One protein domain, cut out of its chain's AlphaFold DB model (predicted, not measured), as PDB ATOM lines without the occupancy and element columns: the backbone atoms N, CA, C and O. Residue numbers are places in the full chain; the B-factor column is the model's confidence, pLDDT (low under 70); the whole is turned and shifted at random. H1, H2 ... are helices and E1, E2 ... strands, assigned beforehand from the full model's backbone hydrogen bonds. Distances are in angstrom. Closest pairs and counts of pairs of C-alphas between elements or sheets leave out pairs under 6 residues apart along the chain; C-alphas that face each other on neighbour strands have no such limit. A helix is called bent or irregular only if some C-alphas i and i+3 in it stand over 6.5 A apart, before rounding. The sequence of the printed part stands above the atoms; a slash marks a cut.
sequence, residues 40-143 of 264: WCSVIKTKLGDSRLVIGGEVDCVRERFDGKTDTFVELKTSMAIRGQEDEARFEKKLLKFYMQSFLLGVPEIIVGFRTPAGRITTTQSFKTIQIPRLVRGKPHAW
ATOM      1  N   TRP A  40     219.517 -14.335 -26.083       94.19
ATOM      2  CA  TRP A  40     220.160 -14.301 -24.776       94.19
ATOM      3  C   TRP A  40     221.434 -15.138 -24.822       94.19
ATOM      4  O   TRP A  40     221.389 -16.348 -25.039       94.19
ATOM      5  N   CYS A  41     222.579 -14.483 -24.642       94.75
ATOM      6  CA  CYS A  41     223.886 -15.118 -24.759       94.75
ATOM      7  C   CYS A  41     224.558 -15.258 -23.395       94.75
ATOM      8  O   CYS A  41     224.609 -14.311 -22.608       94.75
ATOM      9  N   SER A  42     225.153 -16.424 -23.158       94.81
ATOM     10  CA  SER A  42     226.061 -16.658 -22.040       94.81
ATOM     11  C   SER A  42     227.507 -16.576 -22.519       94.81
ATOM     12  O   SER A  42     227.863 -17.129 -23.561       94.81
ATOM     13  N   VAL A  43     228.350 -15.889 -21.746       95.56
ATOM     14  CA  VAL A  43     229.795 -15.819 -21.982       95.56
ATOM     15  C   VAL A  43     230.489 -16.676 -20.942       95.56
ATOM     16  O   VAL A  43     230.411 -16.417 -19.742       95.56
ATOM     17  N   ILE A  44     231.201 -17.692 -21.411       93.94
ATOM     18  CA  ILE A  44     231.883 -18.654 -20.557       93.94
ATOM     19  C   ILE A  44     233.388 -18.640 -20.796       93.94
ATOM     20  O   ILE A  44     233.889 -18.384 -21.893       93.94
ATOM     21  N   LYS A  45     234.121 -18.988 -19.742       94.62
ATOM     22  CA  LYS A  45     235.548 -19.276 -19.807       94.62
ATOM     23  C   LYS A  45     235.754 -20.773 -19.643       94.62
ATOM     24  O   LYS A  45     235.366 -21.341 -18.627       94.62
ATOM     25  N   THR A  46     236.409 -21.395 -20.614       92.62
ATOM     26  CA  THR A  46     236.689 -22.833 -20.611       92.62
ATOM     27  C   THR A  46     238.135 -23.120 -21.023       92.62
ATOM     28  O   THR A  46     238.933 -22.207 -21.275       92.62
ATOM     29  N   LYS A  47     238.514 -24.396 -21.029       93.38
ATOM     30  CA  LYS A  47     239.850 -24.869 -21.388       93.38
ATOM     31  C   LYS A  47     239.739 -26.093 -22.298       93.38
ATOM     32  O   LYS A  47     239.032 -27.040 -21.974       93.38
ATOM     33  N   LEU A  48     240.482 -26.078 -23.401       93.06
ATOM     34  CA  LEU A  48     240.646 -27.205 -24.316       93.06
ATOM     35  C   LEU A  48     242.141 -27.474 -24.516       93.06
ATOM     36  O   LEU A  48     242.856 -26.634 -25.069       93.06
ATOM     37  N   GLY A  49     242.632 -28.620 -24.038       90.31
ATOM     38  CA  GLY A  49     244.075 -28.850 -23.923       90.31
ATOM     39  C   GLY A  49     244.724 -27.724 -23.122       90.31
ATOM     40  O   GLY A  49     244.185 -27.322 -22.101       90.31
ATOM     41  N   ASP A  50     245.809 -27.132 -23.614       89.94
ATOM     42  CA  ASP A  50     246.452 -25.973 -22.973       89.94
ATOM     43  C   ASP A  50     245.870 -24.615 -23.386       89.94
ATOM     44  O   ASP A  50     246.294 -23.561 -22.904       89.94
ATOM     45  N   SER A  51     244.847 -24.614 -24.242       92.81
ATOM     46  CA  SER A  51     244.199 -23.396 -24.709       92.81
ATOM     47  C   SER A  51     243.067 -22.979 -23.781       92.81
ATOM     48  O   SER A  51     242.076 -23.687 -23.624       92.81
ATOM     49  N   ARG A  52     243.197 -21.792 -23.185       95.38
ATOM     50  CA  ARG A  52     242.085 -21.095 -22.529       95.38
ATOM     51  C   ARG A  52     241.220 -20.445 -23.600       95.38
ATOM     52  O   ARG A  52     241.764 -19.786 -24.482       95.38
ATOM     53  N   LEU A  53     239.911 -20.638 -23.507       95.50
ATOM     54  CA  LEU A  53     238.932 -20.119 -24.455       95.50
ATOM     55  C   LEU A  53     237.935 -19.232 -23.711       95.50
ATOM     56  O   LEU A  53     237.521 -19.564 -22.598       95.50
ATOM     57  N   VAL A  54     237.553 -18.127 -24.342       96.75
ATOM     58  CA  VAL A  54     236.370 -17.342 -23.983       96.75
ATOM     59  C   VAL A  54     235.394 -17.512 -25.135       96.75
ATOM     60  O   VAL A  54     235.760 -17.260 -26.280       96.75
ATOM     61  N   ILE A  55     234.202 -18.022 -24.844       94.81
ATOM     62  CA  ILE A  55     233.192 -18.348 -25.853       94.81
ATOM     63  C   ILE A  55     231.885 -17.689 -25.425       94.81
ATOM     64  O   ILE A  55     231.463 -17.848 -24.280       94.81
ATOM     65  N   GLY A  56     231.268 -16.947 -26.340       94.38
ATOM     66  CA  GLY A  56     229.885 -16.503 -26.220       94.38
ATOM     67  C   GLY A  56     228.978 -17.428 -27.023       94.38
ATOM     68  O   GLY A  56     229.334 -17.813 -28.138       94.38
ATOM     69  N   GLY A  57     227.828 -17.793 -26.471       94.25
ATOM     70  CA  GLY A  57     226.826 -18.567 -27.195       94.25
ATOM     71  C   GLY A  57     225.417 -18.292 -26.696       94.25
ATOM     72  O   GLY A  57     225.213 -18.048 -25.507       94.25
ATOM     73  N   GLU A  58     224.467 -18.322 -27.626       95.56
ATOM     74  CA  GLU A  58     223.035 -18.256 -27.336       95.56
ATOM     75  C   GLU A  58     222.613 -19.435 -26.449       95.56
ATOM     76  O   GLU A  58     223.113 -20.554 -26.607       95.56
ATOM     77  N   VAL A  59     221.708 -19.173 -25.509       95.50
ATOM     78  CA  VAL A  59     221.082 -20.178 -24.648       95.50
ATOM     79  C   VAL A  59     219.572 -19.975 -24.706       95.50
ATOM     80  O   VAL A  59     219.080 -18.888 -24.410       95.50
ATOM     81  N   ASP A  60     218.841 -21.036 -25.050       96.38
ATOM     82  CA  ASP A  60     217.408 -20.939 -25.348       96.38
ATOM     83  C   ASP A  60     216.570 -20.569 -24.119       96.38
ATOM     84  O   ASP A  60     215.688 -19.710 -24.188       96.38
ATOM     85  N   CYS A  61     216.804 -21.231 -22.982       96.31
ATOM     86  CA  CYS A  61     216.111 -20.918 -21.737       96.31
ATOM     87  C   CYS A  61     216.816 -21.481 -20.496       96.31
ATOM     88  O   CYS A  61     217.867 -22.124 -20.560       96.31
ATOM     89  N   VAL A  62     216.208 -21.234 -19.334       96.00
ATOM     90  CA  VAL A  62     216.621 -21.805 -18.052       96.00
ATOM     91  C   VAL A  62     215.470 -22.570 -17.405       96.00
ATOM     92  O   VAL A  62     214.305 -22.188 -17.527       96.00
ATOM     93  N   ARG A  63     215.790 -23.639 -16.673       93.12
ATOM     94  CA  ARG A  63     214.870 -24.253 -15.715       93.12
ATOM     95  C   ARG A  63     214.573 -23.247 -14.617       93.12
ATOM     96  O   ARG A  63     215.486 -22.836 -13.911       93.12
ATOM     97  N   GLU A  64     213.297 -22.920 -14.448       90.44
ATOM     98  CA  GLU A  64     212.780 -22.094 -13.353       90.44
ATOM     99  C   GLU A  64     213.426 -20.701 -13.280       90.44
ATOM    100  O   GLU A  64     212.868 -19.739 -13.804       90.44
ATOM    101  N   ARG A  65     214.591 -20.585 -12.635       90.31
ATOM    102  CA  ARG A  65     215.289 -19.328 -12.380       90.31
ATOM    103  C   ARG A  65     216.780 -19.455 -12.666       90.31
ATOM    104  O   ARG A  65     217.435 -20.369 -12.186       90.31
ATOM    105  N   PHE A  66     217.320 -18.450 -13.349       90.88
ATOM    106  CA  PHE A  66     218.760 -18.277 -13.506       90.88
ATOM    107  C   PHE A  66     219.394 -17.761 -12.207       90.88
ATOM    108  O   PHE A  66     218.993 -16.716 -11.684       90.88
ATOM    109  N   ASP A  67     220.392 -18.481 -11.696       89.25
ATOM    110  CA  ASP A  67     221.136 -18.144 -10.475       89.25
ATOM    111  C   ASP A  67     222.570 -17.645 -10.757       89.25
ATOM    112  O   ASP A  67     223.369 -17.488  -9.832       89.25
ATOM    113  N   GLY A  68     222.897 -17.378 -12.026       87.50
ATOM    114  CA  GLY A  68     224.240 -16.991 -12.462       87.50
ATOM    115  C   GLY A  68     225.117 -18.159 -12.918       87.50
ATOM    116  O   GLY A  68     226.247 -17.924 -13.352       87.50
ATOM    117  N   LYS A  69     224.634 -19.404 -12.840       90.75
ATOM    118  CA  LYS A  69     225.359 -20.601 -13.281       90.75
ATOM    119  C   LYS A  69     224.720 -21.232 -14.513       90.75
ATOM    120  O   LYS A  69     223.588 -20.944 -14.886       90.75
ATOM    121  N   THR A  70     225.479 -22.115 -15.154       93.81
ATOM    122  CA  THR A  70     225.042 -22.812 -16.370       93.81
ATOM    123  C   THR A  70     224.239 -24.083 -16.081       93.81
ATOM    124  O   THR A  70     223.693 -24.681 -17.001       93.81
ATOM    125  N   ASP A  71     224.149 -24.524 -14.823       94.19
ATOM    126  CA  ASP A  71     223.484 -25.770 -14.416       94.19
ATOM    127  C   ASP A  71     221.954 -25.723 -14.547       94.19
ATOM    128  O   ASP A  71     221.308 -26.770 -14.604       94.19
ATOM    129  N   THR A  72     221.375 -24.527 -14.669       95.25
ATOM    130  CA  THR A  72     219.955 -24.341 -14.978       95.25
ATOM    131  C   THR A  72     219.678 -24.207 -16.472       95.25
ATOM    132  O   THR A  72     218.517 -24.088 -16.845       95.25
ATOM    133  N   PHE A  73     220.692 -24.173 -17.343       97.62
ATOM    134  CA  PHE A  73     220.482 -23.949 -18.777       97.62
ATOM    135  C   PHE A  73     219.784 -25.130 -19.447       97.62
ATOM    136  O   PHE A  73     220.029 -26.293 -19.114       97.62
ATOM    137  N   VAL A  74     218.950 -24.821 -20.436       97.94
ATOM    138  CA  VAL A  74     218.263 -25.807 -21.266       97.94
ATOM    139  C   VAL A  74     218.375 -25.397 -22.726       97.94
ATOM    140  O   VAL A  74     218.053 -24.269 -23.088       97.94
ATOM    141  N   GLU A  75     218.793 -26.343 -23.561       98.44
ATOM    142  CA  GLU A  75     218.755 -26.219 -25.016       98.44
ATOM    143  C   GLU A  75     217.464 -26.847 -25.559       98.44
ATOM    144  O   GLU A  75     217.095 -27.969 -25.194       98.44
ATOM    145  N   LEU A  76     216.796 -26.173 -26.483       98.12
ATOM    146  CA  LEU A  76     215.582 -26.613 -27.149       98.12
ATOM    147  C   LEU A  76     215.887 -26.963 -28.602       98.12
ATOM    148  O   LEU A  76     216.300 -26.142 -29.416       98.12
ATOM    149  N   LYS A  77     215.625 -28.213 -28.975       97.69
ATOM    150  CA  LYS A  77     215.824 -28.701 -30.342       97.69
ATOM    151  C   LYS A  77     214.552 -29.309 -30.896       97.69
ATOM    152  O   LYS A  77     213.693 -29.804 -30.171       97.69
ATOM    153  N   THR A  78     214.459 -29.363 -32.221       96.75
ATOM    154  CA  THR A  78     213.421 -30.144 -32.898       96.75
ATOM    155  C   THR A  78     214.033 -31.169 -33.847       96.75
ATOM    156  O   THR A  78     215.041 -30.926 -34.514       96.75
ATOM    157  N   SER A  79     213.408 -32.340 -33.956       95.88
ATOM    158  CA  SER A  79     213.766 -33.359 -34.949       95.88
ATOM    159  C   SER A  79     212.515 -34.001 -35.538       95.88
ATOM    160  O   SER A  79     211.433 -33.903 -34.973       95.88
ATOM    161  N   MET A  80     212.644 -34.639 -36.698       94.62
ATOM    162  CA  MET A  80     211.576 -35.483 -37.235       94.62
ATOM    163  C   MET A  80     211.358 -36.679 -36.310       94.62
ATOM    164  O   MET A  80     212.332 -37.214 -35.777       94.62
ATOM    165  N   ALA A  81     210.103 -37.094 -36.134       94.88
ATOM    166  CA  ALA A  81     209.769 -38.315 -35.409       94.88
ATOM    167  C   ALA A  81     210.469 -39.532 -36.032       94.88
ATOM    168  O   ALA A  81     210.459 -39.708 -37.253       94.88
ATOM    169  N   ILE A  82     211.078 -40.356 -35.178       93.62
ATOM    170  CA  ILE A  82     211.826 -41.548 -35.579       93.62
ATOM    171  C   ILE A  82     210.827 -42.662 -35.886       93.62
ATOM    172  O   ILE A  82     210.091 -43.095 -35.002       93.62
ATOM    173  N   ARG A  83     210.783 -43.108 -37.146       91.31
ATOM    174  CA  ARG A  83     209.852 -44.154 -37.611       91.31
ATOM    175  C   ARG A  83     210.534 -45.483 -37.929       91.31
ATOM    176  O   ARG A  83     209.852 -46.477 -38.153       91.31
ATOM    177  N   GLY A  84     211.862 -45.503 -37.948       92.62
ATOM    178  CA  GLY A  84     212.656 -46.687 -38.243       92.62
ATOM    179  C   GLY A  84     214.153 -46.426 -38.107       92.62
ATOM    180  O   GLY A  84     214.579 -45.324 -37.756       92.62
ATOM    181  N   GLN A  85     214.943 -47.449 -38.424       91.69
ATOM    182  CA  GLN A  85     216.388 -47.479 -38.188       91.69
ATOM    183  C   GLN A  85     217.163 -46.379 -38.940       91.69
ATOM    184  O   GLN A  85     218.137 -45.839 -38.421       91.69
ATOM    185  N   GLU A  86     216.730 -45.998 -40.144       90.94
ATOM    186  CA  GLU A  86     217.373 -44.912 -40.898       90.94
ATOM    187  C   GLU A  86     217.180 -43.540 -40.236       90.94
ATOM    188  O   GLU A  86     218.115 -42.736 -40.169       90.94
ATOM    189  N   ASP A  87     215.973 -43.266 -39.734       92.44
ATOM    190  CA  ASP A  87     215.673 -42.027 -39.013       92.44
ATOM    191  C   ASP A  87     216.431 -41.983 -37.681       92.44
ATOM    192  O   ASP A  87     216.945 -40.925 -37.306       92.44
ATOM    193  N   GLU A  88     216.564 -43.129 -37.006       92.81
ATOM    194  CA  GLU A  88     217.377 -43.275 -35.796       92.81
ATOM    195  C   GLU A  88     218.848 -42.948 -36.088       92.81
ATOM    196  O   GLU A  88     219.412 -42.051 -35.463       92.81
ATOM    197  N   ALA A  89     219.445 -43.553 -37.120       91.56
ATOM    198  CA  ALA A  89     220.825 -43.280 -37.523       91.56
ATOM    199  C   ALA A  89     221.061 -41.803 -37.898       91.56
ATOM    200  O   ALA A  89     222.124 -41.233 -37.631       91.56
ATOM    201  N   ARG A  90     220.077 -41.143 -38.523       92.31
ATOM    202  CA  ARG A  90     220.137 -39.697 -38.802       92.31
ATOM    203  C   ARG A  90     220.055 -38.874 -37.522       92.31
ATOM    204  O   ARG A  90     220.768 -37.878 -37.405       92.31
ATOM    205  N   PHE A  91     219.195 -39.259 -36.583       94.75
ATOM    206  CA  PHE A  91     219.082 -38.593 -35.292       94.75
ATOM    207  C   PHE A  91     220.375 -38.727 -34.480       94.75
ATOM    208  O   PHE A  91     220.881 -37.726 -33.986       94.75
ATOM    209  N   GLU A  92     220.990 -39.907 -34.451       93.88
ATOM    210  CA  GLU A  92     222.283 -40.141 -33.797       93.88
ATOM    211  C   GLU A  92     223.396 -39.260 -34.359       93.88
ATOM    212  O   GLU A  92     224.185 -38.699 -33.601       93.88
ATOM    213  N   LYS A  93     223.429 -39.053 -35.680       92.50
ATOM    214  CA  LYS A  93     224.361 -38.102 -36.305       92.50
ATOM    215  C   LYS A  93     224.076 -36.656 -35.890       92.50
ATOM    216  O   LYS A  93     225.013 -35.882 -35.712       92.50
ATOM    217  N   LYS A  94     222.806 -36.270 -35.710       94.69
ATOM    218  CA  LYS A  94     222.437 -34.934 -35.198       94.69
ATOM    219  C   LYS A  94     222.835 -34.747 -33.737       94.69
ATOM    220  O   LYS A  94     223.237 -33.642 -33.379       94.69
ATOM    221  N   LEU A  95     222.776 -35.807 -32.926       96.25
ATOM    222  CA  LEU A  95     223.166 -35.755 -31.518       96.25
ATOM    223  C   LEU A  95     224.612 -35.281 -31.329       96.25
ATOM    224  O   LEU A  95     224.874 -34.631 -30.327       96.25
ATOM    225  N   LEU A  96     225.520 -35.507 -32.290       96.62
ATOM    226  CA  LEU A  96     226.873 -34.936 -32.243       96.62
ATOM    227  C   LEU A  96     226.844 -33.403 -32.186       96.62
ATOM    228  O   LEU A  96     227.545 -32.798 -31.379       96.62
ATOM    229  N   LYS A  97     226.023 -32.771 -33.034       95.75
ATOM    230  CA  LYS A  97     225.903 -31.307 -33.083       95.75
ATOM    231  C   LYS A  97     225.280 -30.767 -31.802       95.75
ATOM    232  O   LYS A  97     225.806 -29.819 -31.235       95.75
ATOM    233  N   PHE A  98     224.202 -31.403 -31.337       97.56
ATOM    234  CA  PHE A  98     223.536 -31.013 -30.091       97.56
ATOM    235  C   PHE A  98     224.494 -31.144 -28.907       97.56
ATOM    236  O   PHE A  98     224.643 -30.216 -28.124       97.56
ATOM    237  N   TYR A  99     225.212 -32.268 -28.837       98.00
ATOM    238  CA  TYR A  99     226.206 -32.511 -27.806       98.00
ATOM    239  C   TYR A  99     227.298 -31.445 -27.809       98.00
ATOM    240  O   TYR A  99     227.526 -30.847 -26.769       98.00
ATOM    241  N   MET A 100     227.963 -31.183 -28.939       96.50
ATOM    242  CA  MET A 100     229.091 -30.241 -28.965       96.50
ATOM    243  C   MET A 100     228.663 -28.814 -28.626       96.50
ATOM    244  O   MET A 100     229.367 -28.145 -27.873       96.50
ATOM    245  N   GLN A 101     227.507 -28.371 -29.125       95.00
ATOM    246  CA  GLN A 101     226.969 -27.045 -28.820       95.00
ATOM    247  C   GLN A 101     226.723 -26.885 -27.312       95.00
ATOM    248  O   GLN A 101     227.273 -25.983 -26.683       95.00
ATOM    249  N   SER A 102     225.959 -27.803 -26.718       97.50
ATOM    250  CA  SER A 102     225.593 -27.729 -25.303       97.50
ATOM    251  C   SER A 102     226.773 -28.024 -24.376       97.50
ATOM    252  O   SER A 102     226.941 -27.357 -23.360       97.50
ATOM    253  N   PHE A 103     227.636 -28.984 -24.725       96.94
ATOM    254  CA  PHE A 103     228.800 -29.360 -23.920       96.94
ATOM    255  C   PHE A 103     229.800 -28.213 -23.801       96.94
ATOM    256  O   PHE A 103     230.270 -27.934 -22.699       96.94
ATOM    257  N   LEU A 104     230.110 -27.531 -24.911       95.06
ATOM    258  CA  LEU A 104     231.073 -26.432 -24.898       95.06
ATOM    259  C   LEU A 104     230.584 -25.258 -24.049       95.06
ATOM    260  O   LEU A 104     231.405 -24.686 -23.343       95.06
ATOM    261  N   LEU A 105     229.280 -24.955 -24.068       95.44
ATOM    262  CA  LEU A 105     228.657 -23.882 -23.279       95.44
ATOM    263  C   LEU A 105     228.276 -24.289 -21.844       95.44
ATOM    264  O   LEU A 105     227.797 -23.458 -21.076       95.44
ATOM    265  N   GLY A 106     228.485 -25.553 -21.463       95.62
ATOM    266  CA  GLY A 106     228.138 -26.051 -20.130       95.62
ATOM    267  C   GLY A 106     226.632 -26.196 -19.884       95.62
ATOM    268  O   GLY A 106     226.211 -26.157 -18.731       95.62
ATOM    269  N   VAL A 107     225.837 -26.368 -20.944       97.69
ATOM    270  CA  VAL A 107     224.388 -26.606 -20.886       97.69
ATOM    271  C   VAL A 107     224.126 -28.085 -20.550       97.69
ATOM    272  O   VAL A 107     224.496 -28.967 -21.338       97.69
ATOM    273  N   PRO A 108     223.508 -28.410 -19.399       97.69
ATOM    274  CA  PRO A 108     223.377 -29.790 -18.924       97.69
ATOM    275  C   PRO A 108     222.201 -30.565 -19.531       97.69
ATOM    276  O   PRO A 108     222.230 -31.801 -19.516       97.69
ATOM    277  N   GLU A 109     221.177 -29.877 -20.038       98.06
ATOM    278  CA  GLU A 109     219.937 -30.480 -20.533       98.06
ATOM    279  C   GLU A 109     219.609 -30.009 -21.953       98.06
ATOM    280  O   GLU A 109     219.628 -28.818 -22.253       98.06
ATOM    281  N   ILE A 110     219.257 -30.960 -22.819       98.62
ATOM    282  CA  ILE A 110     218.708 -30.708 -24.152       98.62
ATOM    283  C   ILE A 110     217.320 -31.341 -24.223       98.62
ATOM    284  O   ILE A 110     217.179 -32.550 -24.033       98.62
ATOM    285  N   ILE A 111     216.295 -30.561 -24.552       98.44
ATOM    286  CA  ILE A 111     214.939 -31.055 -24.795       98.44
ATOM    287  C   ILE A 111     214.688 -31.084 -26.299       98.44
ATOM    288  O   ILE A 111     214.713 -30.059 -26.978       98.44
ATOM    289  N   VAL A 112     214.411 -32.272 -26.832       98.44
ATOM    290  CA  VAL A 112     214.093 -32.466 -28.248       98.44
ATOM    291  C   VAL A 112     212.594 -32.672 -28.418       98.44
ATOM    292  O   VAL A 112     212.040 -33.652 -27.921       98.44
ATOM    293  N   GLY A 113     211.943 -31.788 -29.172       98.19
ATOM    294  CA  GLY A 113     210.601 -31.998 -29.705       98.19
ATOM    295  C   GLY A 113     210.642 -32.799 -31.007       98.19
ATOM    296  O   GLY A 113     211.171 -32.337 -32.023       98.19
ATOM    297  N   PHE A 114     210.068 -33.998 -31.005       97.44
ATOM    298  CA  PHE A 114     209.902 -34.808 -32.207       97.44
ATOM    299  C   PHE A 114     208.613 -34.421 -32.914       97.44
ATOM    300  O   PHE A 114     207.540 -34.457 -32.318       97.44
ATOM    301  N   ARG A 115     208.720 -34.044 -34.187       96.25
ATOM    302  CA  ARG A 115     207.602 -33.524 -34.975       96.25
ATOM    303  C   ARG A 115     207.241 -34.402 -36.165       96.25
ATOM    304  O   ARG A 115     208.087 -35.097 -36.734       96.25
ATOM    305  N   THR A 116     205.985 -34.306 -36.580       93.94
ATOM    306  CA  THR A 116     205.499 -34.842 -37.855       93.94
ATOM    307  C   THR A 116     206.010 -34.008 -39.040       93.94
ATOM    308  O   THR A 116     206.451 -32.872 -38.849       93.94
ATOM    309  N   PRO A 117     205.906 -34.511 -40.289       91.94
ATOM    310  CA  PRO A 117     206.202 -33.713 -41.485       91.94
ATOM    311  C   PRO A 117     205.389 -32.417 -41.581       91.94
ATOM    312  O   PRO A 117     205.882 -31.432 -42.111       91.94
ATOM    313  N   ALA A 118     204.182 -32.398 -41.010       92.81
ATOM    314  CA  ALA A 118     203.325 -31.216 -40.943       92.81
ATOM    315  C   ALA A 118     203.741 -30.209 -39.847       92.81
ATOM    316  O   ALA A 118     202.976 -29.308 -39.521       92.81
ATOM    317  N   GLY A 119     204.907 -30.388 -39.215       90.19
ATOM    318  CA  GLY A 119     205.451 -29.449 -38.230       90.19
ATOM    319  C   GLY A 119     204.897 -29.592 -36.809       90.19
ATOM    320  O   GLY A 119     205.295 -28.837 -35.929       90.19
ATOM    321  N   ARG A 120     204.019 -30.567 -36.543       93.00
ATOM    322  CA  ARG A 120     203.404 -30.748 -35.215       93.00
ATOM    323  C   ARG A 120     204.285 -31.591 -34.306       93.00
ATOM    324  O   ARG A 120     204.592 -32.725 -34.670       93.00
ATOM    325  N   ILE A 121     204.644 -31.076 -33.131       95.94
ATOM    326  CA  ILE A 121     205.353 -31.849 -32.100       95.94
ATOM    327  C   ILE A 121     204.413 -32.933 -31.559       95.94
ATOM    328  O   ILE A 121     203.294 -32.641 -31.151       95.94
ATOM    329  N   THR A 122     204.862 -34.185 -31.576       95.06
ATOM    330  CA  THR A 122     204.122 -35.346 -31.057       95.06
ATOM    331  C   THR A 122     204.629 -35.784 -29.698       95.06
ATOM    332  O   THR A 122     203.848 -36.223 -28.862       95.06
ATOM    333  N   THR A 123     205.939 -35.692 -29.484       96.75
ATOM    334  CA  THR A 123     206.598 -36.115 -28.248       96.75
ATOM    335  C   THR A 123     207.774 -35.200 -27.950       96.75
ATOM    336  O   THR A 123     208.392 -34.642 -28.859       96.75
ATOM    337  N   THR A 124     208.099 -35.053 -26.672       97.75
ATOM    338  CA  THR A 124     209.323 -34.397 -26.216       97.75
ATOM    339  C   THR A 124     210.172 -35.398 -25.448       97.75
ATOM    340  O   THR A 124     209.654 -36.297 -24.785       97.75
ATOM    341  N   GLN A 125     211.489 -35.262 -25.552       97.69
ATOM    342  CA  GLN A 125     212.430 -36.076 -24.797       97.69
ATOM    343  C   GLN A 125     213.551 -35.197 -24.263       97.69
ATOM    344  O   GLN A 125     214.150 -34.430 -25.015       97.69
ATOM    345  N   SER A 126     213.833 -35.332 -22.970       98.12
ATOM    346  CA  SER A 126     214.980 -34.694 -22.332       98.12
ATOM    347  C   SER A 126     216.205 -35.605 -22.415       98.12
ATOM    348  O   SER A 126     216.124 -36.814 -22.182       98.12
ATOM    349  N   PHE A 127     217.342 -35.008 -22.751       98.25
ATOM    350  CA  PHE A 127     218.650 -35.633 -22.809       98.25
ATOM    351  C   PHE A 127     219.598 -34.877 -21.888       98.25
ATOM    352  O   PHE A 127     219.799 -33.674 -22.035       98.25
ATOM    353  N   LYS A 128     220.249 -35.599 -20.973       98.31
ATOM    354  CA  LYS A 128     221.389 -35.050 -20.236       98.31
ATOM    355  C   LYS A 128     222.586 -34.993 -21.174       98.31
ATOM    356  O   LYS A 128     223.013 -36.045 -21.655       98.31
ATOM    357  N   THR A 129     223.160 -33.812 -21.387       98.25
ATOM    358  CA  THR A 129     224.259 -33.585 -22.342       98.25
ATOM    359  C   THR A 129     225.395 -34.590 -22.146       98.25
ATOM    360  O   THR A 129     225.799 -35.266 -23.090       98.25
ATOM    361  N   ILE A 130     225.828 -34.807 -20.899       97.25
ATOM    362  CA  ILE A 130     226.936 -35.723 -20.564       97.25
ATOM    363  C   ILE A 130     226.638 -37.205 -20.858       97.25
ATOM    364  O   ILE A 130     227.548 -38.027 -20.967       97.25
ATOM    365  N   GLN A 131     225.363 -37.578 -20.986       97.56
ATOM    366  CA  GLN A 131     224.947 -38.954 -21.259       97.56
ATOM    367  C   GLN A 131     224.823 -39.246 -22.755       97.56
ATOM    368  O   GLN A 131     224.867 -40.416 -23.134       97.56
ATOM    369  N   ILE A 132     224.726 -38.223 -23.611       97.31
ATOM    370  CA  ILE A 132     224.521 -38.391 -25.057       97.31
ATOM    371  C   ILE A 132     225.575 -39.303 -25.707       97.31
ATOM    372  O   ILE A 132     225.172 -40.213 -26.435       97.31
ATOM    373  N   PRO A 133     226.890 -39.183 -25.423       96.31
ATOM    374  CA  PRO A 133     227.885 -40.073 -26.025       96.31
ATOM    375  C   PRO A 133     227.658 -41.559 -25.707       96.31
ATOM    376  O   PRO A 133     228.041 -42.433 -26.480       96.31
ATOM    377  N   ARG A 134     227.018 -41.873 -24.571       95.06
ATOM    378  CA  ARG A 134     226.696 -43.257 -24.191       95.06
ATOM    379  C   ARG A 134     225.553 -43.826 -25.034       95.06
ATOM    380  O   ARG A 134     225.538 -45.029 -25.256       95.06
ATOM    381  N   LEU A 135     224.643 -42.982 -25.527       92.25
ATOM    382  CA  LEU A 135     223.491 -43.397 -26.338       92.25
ATOM    383  C   LEU A 135     223.892 -43.881 -27.735       92.25
ATOM    384  O   LEU A 135     223.210 -44.721 -28.316       92.25
ATOM    385  N   VAL A 136     224.990 -43.346 -28.270       92.06
ATOM    386  CA  VAL A 136     225.487 -43.678 -29.613       92.06
ATOM    387  C   VAL A 136     226.596 -44.733 -29.591       92.06
ATOM    388  O   VAL A 136     226.961 -45.265 -30.636       92.06
ATOM    389  N   ARG A 137     227.148 -45.053 -28.413       92.38
ATOM    390  CA  ARG A 137     228.283 -45.971 -28.264       92.38
ATOM    391  C   ARG A 137     227.935 -47.373 -28.768       92.38
ATOM    392  O   ARG A 137     226.902 -47.930 -28.416       92.38
ATOM    393  N   GLY A 138     228.844 -47.963 -29.546       88.69
ATOM    394  CA  GLY A 138     228.706 -49.332 -30.058       88.69
ATOM    395  C   GLY A 138     227.766 -49.473 -31.258       88.69
ATOM    396  O   GLY A 138     227.584 -50.584 -31.748       88.69
ATOM    397  N   LYS A 139     227.190 -48.371 -31.758       90.00
ATOM    398  CA  LYS A 139     226.358 -48.373 -32.966       90.00
ATOM    399  C   LYS A 139     227.209 -48.201 -34.240       90.00
ATOM    400  O   LYS A 139     228.283 -47.601 -34.172       90.00
ATOM    401  N   PRO A 140     226.742 -48.651 -35.424       84.00
ATOM    402  CA  PRO A 140     227.514 -48.589 -36.678       84.00
ATOM    403  C   PRO A 140     227.970 -47.187 -37.112       84.00
ATOM    404  O   PRO A 140     228.929 -47.050 -37.868       84.00
ATOM    405  N   HIS A 141     227.281 -46.137 -36.659       83.12
ATOM    406  CA  HIS A 141     227.593 -44.737 -36.970       83.12
ATOM    407  C   HIS A 141     227.948 -43.926 -35.722       83.12
ATOM    408  O   HIS A 141     227.757 -42.708 -35.697       83.12
ATOM    409  N   ALA A 142     228.440 -44.610 -34.687       89.56
ATOM    410  CA  ALA A 142     228.895 -43.978 -33.466       89.56
ATOM    411  C   ALA A 142     229.965 -42.925 -33.774       89.56
ATOM    412  O   ALA A 142     230.919 -43.168 -34.513       89.56
ATOM    413  N   TRP A 143     229.805 -41.757 -33.171       94.12
ATOM    414  CA  TRP A 143     230.839 -40.738 -33.090       94.12
ATOM    415  C   TRP A 143     231.432 -40.752 -31.684       94.12
ATOM    416  O   TRP A 143     230.767 -41.129 -30.718       94.12
TER     417      TRP A 143
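Overview. This is residues 40 to 143 of the 264 residues of the protein "Decapping nuclease" of Ganoderma sinense ZZ0214-1 (UniProt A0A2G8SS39). A small, strongly twisted sheet of three strands, E3, E4 and E5, has the long helix H1 packed slantwise over one face, with the short helix H2 side by side with H1. A separate two-stranded hairpin, E1 and E2, packs on the last residues of H1, 101 to 105, and its turn makes one end of the longest axis. The printed part has 104 residues, with two named helices and five named strands in the order E1, E2, E3, H1, E4, E5, H2; the larger sheet runs E3, E4, E5 and is mixed, the smaller is antiparallel, and the class is mixed, helices and strands. It is only just compact, close to loose, with a radius of gyration of the C-alphas of 15.0 A and spans of 41 by 32 by 18 A.

Along the chain. E1, residues 41 to 48, begins with C-alpha 41 at (223.886, -15.118, -24.759), is 20.7 A long and bends by 56 degrees at residue 45. E2, residues 51 to 58, is 21.9 A long. E3, residues 73 to 80, measures 23.5 A. H1, residues 85 to 105, measures 30.5 A, begins with C-alpha 85 at (216.388, -47.479, -38.188) and has a kink of 25 degrees near residue 94. E4 is residues 109 to 115, 19.2 A, and E5 is residues 121 to 128, 20.2 A. H2, residues 129 to 136, is 12.5 A long, ends with C-alpha 136 at (225.487, -43.678, -29.613) and is irregular: C-alphas 130 and 133 are 7.0 A apart.

Arrangement. E1 and E2 form an antiparallel hairpin, with N 44 and O 55 2.9 A apart, within hydrogen-bond range. The closest C-alphas of E1 and H1 are those of Ile 44 and Leu 105, 6.7 A apart. E1 and E3 are apart. In the larger sheet E3 and E4 are parallel, with N 77 to O 111 at 2.9 A; E3, H1 and E4 make a strand-helix-strand unit, two parallel neighbour strands joined through a helix, with a right-handed crossover. E4 and E5 form an antiparallel hairpin, with N 112 to O 125 at 2.8 A. H1 is on this sheet at a height of 8.1 A, over E3 and E4; its closest C-alphas to E3 are Ser 102 and Glu 75, 7.0 A. H2 is on the sheet too, at a height of 6.7 A, on the same face as H1 and over none of the strands; H1, H2 and the sheet E3, E4, E5 form two layers, helices on one face of a sheet. H1 and H2 touch, closest at the C-alphas of Tyr 99 and Thr 129, 5.9 A, at a shallow tilt of 27 degrees, opposite ways. In H1 15 of 17 O i to N i+4 pairs are within hydrogen-bond range; in H2 0 of 4 are, beside 3 of 5 O i to N i+3 pairs.

Size, cuts and confidence. The two C-alphas farthest apart, those of Asp 50 and Ala 118, are 47.0 A apart. The link E2 to E3, residues 59 to 72, is long, and its residues 61 to 62 pair antiparallel with residues 73 to 74 of E3; the other links are tight. The printed part has no cut, its mean pLDDT is 94.5, and no printed residue is under 70.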